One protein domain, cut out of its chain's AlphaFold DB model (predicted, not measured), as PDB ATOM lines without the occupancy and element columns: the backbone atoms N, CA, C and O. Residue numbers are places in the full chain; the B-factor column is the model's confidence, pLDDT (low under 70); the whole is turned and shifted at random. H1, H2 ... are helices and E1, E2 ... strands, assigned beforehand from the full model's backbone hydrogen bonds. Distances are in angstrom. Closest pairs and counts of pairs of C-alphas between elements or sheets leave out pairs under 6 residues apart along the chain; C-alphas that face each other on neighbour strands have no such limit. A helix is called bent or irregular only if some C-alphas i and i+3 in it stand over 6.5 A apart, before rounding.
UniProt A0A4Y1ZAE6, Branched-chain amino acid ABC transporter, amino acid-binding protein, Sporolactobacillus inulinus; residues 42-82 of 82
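Overview. This is residues 42 to 82 of the 82 residues of the protein "Branched-chain amino acid ABC transporter, amino acid-binding protein" of Sporolactobacillus inulinus (UniProt A0A4Y1ZAE6). One long helix, H1, makes the length of a rod, and a single strand, E1, folds back beside its last part after a tight turn. At the other end of H1, residues 42 to 45 fold back as a short unnamed lead-in. The printed part has 41 residues, with one named helix followed by one named strand, and its class is mixed. It is loose, with a radius of gyration of the C-alphas of 12.6 A, and spans 40 by 18 by 7 A.

Arrangement. Begin with H1, residues 46 to 72, and look near residue 66, where it has a kink of 45 degrees. H1 is irregular: C-alphas 47 and 50 are 7.8 A apart. Along its backbone, 19 of 23 O i to N i+4 pairs are within hydrogen-bond range. From its last residue, a tight link of 2 residues leads to E1, residues 75 to 81. The closest C-alphas of H1 and E1 are those of Phe 70 and Gln 76, 6.4 A apart; their centres are 10.4 A apart. E1 pairs with no named strand.

Along the chain. Find C-alpha 46 at (32.510, 28.409, 186.684); from there H1 runs 39.1 A to C-alpha 72 at (24.777, 59.212, 163.887). E1 starts at C-alpha 75 and ends 19.2 A away at C-alpha 81, at (34.908, 43.191, 180.288).

Size, cuts and confidence. The C-alphas farthest apart in the domain, those of Gly 47 and Lys 72, are 40.2 A apart, while those of Ser 42 and Ser 82 are 8.8 A apart. Residues 69 to 74, of which 69 to 72 belong to H1, stand free. The printed part has no cut, and Ser 82 is the chain's last residue. The mean pLDDT of the printed part is 84.8; look for values under 70 at residues 81 to 82.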
ATOM      1  N   SER A  42      29.262  39.877 184.626       82.00
ATOM      2  CA  SER A  42      28.580  38.615 184.346       82.00
ATOM      3  C   SER A  42      29.519  37.460 184.678       82.00
ATOM      4  O   SER A  42      30.718  37.579 184.421       82.00
ATOM      5  N   PRO A  43      29.022  36.349 185.246       82.31
ATOM      6  CA  PRO A  43      29.857  35.194 185.541       82.31
ATOM      7  C   PRO A  43      30.272  34.537 184.222       82.31
ATOM      8  O   PRO A  43      29.520  33.760 183.653       82.31
ATOM      9  N   LEU A  44      31.453  34.877 183.706       82.50
ATOM     10  CA  LEU A  44      31.993  34.322 182.453       82.50
ATOM     11  C   LEU A  44      32.758  33.004 182.670       82.50
ATOM     12  O   LEU A  44      33.427  32.510 181.766       82.50
ATOM     13  N   SER A  45      32.711  32.457 183.883       81.56
ATOM     14  CA  SER A  45      33.436  31.255 184.285       81.56
ATOM     15  C   SER A  45      32.701  30.510 185.407       81.56
ATOM     16  O   SER A  45      31.742  31.015 185.996       81.56
ATOM     17  N   GLY A  46      33.136  29.279 185.687       84.06
ATOM     18  CA  GLY A  46      32.510  28.409 186.684       84.06
ATOM     19  C   GLY A  46      31.170  27.820 186.225       84.06
ATOM     20  O   GLY A  46      30.845  27.823 185.040       84.06
ATOM     21  N   GLY A  47      30.378  27.300 187.168       87.81
ATOM     22  CA  GLY A  47      29.131  26.576 186.870       87.81
ATOM     23  C   GLY A  47      28.022  27.411 186.213       87.81
ATOM     24  O   GLY A  47      27.109  26.846 185.624       87.81
ATOM     25  N   SER A  48      28.127  28.741 186.264       85.75
ATOM     26  CA  SER A  48      27.151  29.678 185.684       85.75
ATOM     27  C   SER A  48      27.683  30.415 184.448       85.75
ATOM     28  O   SER A  48      27.073  31.393 184.016       85.75
ATOM     29  N   ALA A  49      28.800  29.952 183.869       89.62
ATOM     30  CA  ALA A  49      29.438  30.573 182.704       89.62
ATOM     31  C   ALA A  49      28.485  30.724 181.509       89.62
ATOM     32  O   ALA A  49      28.473  31.755 180.843       89.62
ATOM     33  N   THR A  50      27.634  29.722 181.277       88.69
ATOM     34  CA  THR A  50      26.653  29.709 180.183       88.69
ATOM     35  C   THR A  50      25.648  30.856 180.286       88.69
ATOM     36  O   THR A  50      25.320  31.485 179.280       88.69
ATOM     37  N   LEU A  51      25.196  31.180 181.501       88.06
ATOM     38  CA  LEU A  51      24.316  32.318 181.757       88.06
ATOM     39  C   LEU A  51      25.047  33.646 181.529       88.06
ATOM     40  O   LEU A  51      24.497  34.544 180.891       88.06
ATOM     41  N   GLY A  52      26.284  33.778 182.014       88.44
ATOM     42  CA  GLY A  52      27.068  34.992 181.791       88.44
ATOM     43  C   GLY A  52      27.394  35.224 180.316       88.44
ATOM     44  O   GLY A  52      27.352  36.365 179.852       88.44
ATOM     45  N   ASP A  53      27.635  34.156 179.555       88.75
ATOM     46  CA  ASP A  53      27.802  34.236 178.108       88.75
ATOM     47  C   ASP A  53      26.518  34.662 177.400       88.75
ATOM     48  O   ASP A  53      26.576  35.536 176.535       88.75
ATOM     49  N   ALA A  54      25.358  34.133 177.794       90.94
ATOM     50  CA  ALA A  54      24.075  34.570 177.245       90.94
ATOM     51  C   ALA A  54      23.829  36.071 177.492       90.94
ATOM     52  O   ALA A  54      23.460  36.797 176.567       90.94
ATOM     53  N   ILE A  55      24.113  36.561 178.705       89.06
ATOM     54  CA  ILE A  55      23.996  37.986 179.060       89.06
ATOM     55  C   ILE A  55      24.940  38.837 178.203       89.06
ATOM     56  O   ILE A  55      24.526  39.840 177.618       89.06
ATOM     57  N   ARG A  56      26.204  38.424 178.074       86.81
ATOM     58  CA  ARG A  56      27.212  39.129 177.272       86.81
ATOM     59  C   ARG A  56      26.832  39.181 175.796       86.81
ATOM     60  O   ARG A  56      26.998  40.219 175.156       86.81
ATOM     61  N   LEU A  57      26.366  38.065 175.243       89.69
ATOM     62  CA  LEU A  57      25.969  37.967 173.842       89.69
ATOM     63  C   LEU A  57      24.727  38.817 173.565       89.69
ATOM     64  O   LEU A  57      24.722  39.561 172.589       89.69
ATOM     65  N   GLY A  58      23.733  38.793 174.457       90.75
ATOM     66  CA  GLY A  58      22.553  39.652 174.358       90.75
ATOM     67  C   GLY A  58      22.898  41.140 174.436       90.75
ATOM     68  O   GLY A  58      22.432  41.931 173.619       90.75
ATOM     69  N   ALA A  59      23.782  41.528 175.360       89.69
ATOM     70  CA  ALA A  59      24.261  42.906 175.459       89.69
ATOM     71  C   ALA A  59      25.027  43.342 174.198       89.69
ATOM     72  O   ALA A  59      24.858  44.471 173.733       89.69
ATOM     73  N   LYS A  60      25.848  42.451 173.621       88.88
ATOM     74  CA  LYS A  60      26.581  42.722 172.375       88.88
ATOM     75  C   LYS A  60      25.621  42.940 171.212       88.88
ATOM     76  O   LYS A  60      25.767  43.935 170.512       88.88
ATOM     77  N   LEU A  61      24.616  42.077 171.080       91.75
ATOM     78  CA  LEU A  61      23.586  42.182 170.050       91.75
ATOM     79  C   LEU A  61      22.815  43.507 170.162       91.75
ATOM     80  O   LEU A  61      22.719  44.248 169.191       91.75
ATOM     81  N   ALA A  62      22.364  43.865 171.367       89.88
ATOM     82  CA  ALA A  62      21.626  45.107 171.594       89.88
ATOM     83  C   ALA A  62      22.443  46.362 171.234       89.88
ATOM     84  O   ALA A  62      21.895  47.348 170.736       89.88
ATOM     85  N   ILE A  63      23.755  46.337 171.483       88.44
ATOM     86  CA  ILE A  63      24.650  47.433 171.104       88.44
ATOM     87  C   ILE A  63      24.876  47.453 169.598       88.44
ATOM     88  O   ILE A  63      24.834  48.537 169.030       88.44
ATOM     89  N   GLU A  64      25.073  46.303 168.953       87.81
ATOM     90  CA  GLU A  64      25.259  46.201 167.499       87.81
ATOM     91  C   GLU A  64      24.025  46.706 166.734       87.81
ATOM     92  O   GLU A  64      24.163  47.541 165.834       87.81
ATOM     93  N   ASP A  65      22.822  46.308 167.156       90.56
ATOM     94  CA  ASP A  65      21.547  46.741 166.567       90.56
ATOM     95  C   ASP A  65      21.374  48.261 166.624       90.56
ATOM     96  O   ASP A  65      20.929  48.909 165.672       90.56
ATOM     97  N   ARG A  66      21.765  48.854 167.754       87.06
ATOM     98  CA  ARG A  66      21.637  50.290 168.020       87.06
ATOM     99  C   ARG A  66      22.871  51.082 167.605       87.06
ATOM    100  O   ARG A  66      22.830  52.315 167.633       87.06
ATOM    101  N   GLN A  67      23.963  50.419 167.216       84.00
ATOM    102  CA  GLN A  67      25.261  51.058 167.015       84.00
ATOM    103  C   GLN A  67      25.119  52.188 166.008       84.00
ATOM    104  O   GLN A  67      25.487  53.312 166.324       84.00
ATOM    105  N   LYS A  68      24.480  51.926 164.859       83.94
ATOM    106  CA  LYS A  68      24.227  52.911 163.791       83.94
ATOM    107  C   LYS A  68      23.481  54.160 164.279       83.94
ATOM    108  O   LYS A  68      23.757  55.254 163.792       83.94
ATOM    109  N   GLU A  69      22.551  54.024 165.225       86.06
ATOM    110  CA  GLU A  69      21.830  55.163 165.810       86.06
ATOM    111  C   GLU A  69      22.744  56.002 166.707       86.06
ATOM    112  O   GLU A  69      22.751  57.232 166.620       86.06
ATOM    113  N   PHE A  70      23.557  55.342 167.532       83.50
ATOM    114  CA  PHE A  70      24.564  56.008 168.354       83.50
ATOM    115  C   PHE A  70      25.651  56.651 167.493       83.50
ATOM    116  O   PHE A  70      26.087  57.762 167.791       83.50
ATOM    117  N   GLU A  71      26.009  56.020 166.370       83.00
ATOM    118  CA  GLU A  71      27.024  56.533 165.463       83.00
ATOM    119  C   GLU A  71      26.632  57.877 164.863       83.00
ATOM    120  O   GLU A  71      27.434  58.808 164.870       83.00
ATOM    121  N   LYS A  72      25.376  57.979 164.413       82.88
ATOM    122  CA  LYS A  72      24.777  59.212 163.887       82.88
ATOM    123  C   LYS A  72      24.723  60.329 164.926       82.88
ATOM    124  O   LYS A  72      24.815  61.496 164.571       82.88
ATOM    125  N   LYS A  73      24.589  59.972 166.205       82.25
ATOM    126  CA  LYS A  73      24.594  60.913 167.334       82.25
ATOM    127  C   LYS A  73      26.007  61.282 167.807       82.25
ATOM    128  O   LYS A  73      26.135  62.036 168.763       82.25
ATOM    129  N   GLY A  74      27.057  60.764 167.162       78.81
ATOM    130  CA  GLY A  74      28.444  61.046 167.530       78.81
ATOM    131  C   GLY A  74      28.977  60.193 168.685       78.81
ATOM    132  O   GLY A  74      30.036  60.511 169.222       78.81
ATOM    133  N   PHE A  75      28.303  59.091 169.033       83.50
ATOM    134  CA  PHE A  75      28.707  58.180 170.104       83.50
ATOM    135  C   PHE A  75      29.145  56.817 169.564       83.50
ATOM    136  O   PHE A  75      28.500  56.231 168.694       83.50
ATOM    137  N   GLN A  76      30.251  56.284 170.079       83.06
ATOM    138  CA  GLN A  76      30.689  54.913 169.822       83.06
ATOM    139  C   GLN A  76      30.536  54.107 171.110       83.06
ATOM    140  O   GLN A  76      31.248  54.355 172.077       83.06
ATOM    141  N   ILE A  77      29.615  53.146 171.132       85.12
ATOM    142  CA  ILE A  77      29.396  52.305 172.312       85.12
ATOM    143  C   ILE A  77      30.289  51.065 172.237       85.12
ATOM    144  O   ILE A  77      30.363  50.417 171.194       85.12
ATOM    145  N   LYS A  78      30.968  50.732 173.339       83.69
ATOM    146  CA  LYS A  78      31.780  49.513 173.480       83.69
ATOM    147  C   LYS A  78      31.435  48.791 174.776       83.69
ATOM    148  O   LYS A  78      31.282  49.432 175.811       83.69
ATOM    149  N   ILE A  79      31.379  47.460 174.736       83.62
ATOM    150  CA  ILE A  79      31.332  46.640 175.953       83.62
ATOM    151  C   ILE A  79      32.756  46.419 176.446       83.62
ATOM    152  O   ILE A  79      33.597  45.905 175.706       83.62
ATOM    153  N   LYS A  80      33.009  46.751 177.709       79.12
ATOM    154  CA  LYS A  80      34.251  46.437 178.410       79.12
ATOM    155  C   LYS A  80      34.009  45.269 179.359       79.12
ATOM    156  O   LYS A  80      33.067  45.291 180.150       79.12
ATOM    157  N   ARG A  81      34.864  44.251 179.274       67.44
ATOM    158  CA  ARG A  81      34.908  43.191 180.288       67.44
ATOM    159  C   ARG A  81      35.613  43.745 181.519       67.44
ATOM    160  O   ARG A  81      36.657  44.383 181.374       67.44
ATOM    161  N   SER A  82      35.031  43.515 182.683       57.06
ATOM    162  CA  SER A  82      35.662  43.760 183.974       57.06
ATOM    163  C   SER A  82      35.731  42.464 184.758       57.06
ATOM    164  O   SER A  82      34.991  41.523 184.397       57.06
TER     165      SER A  82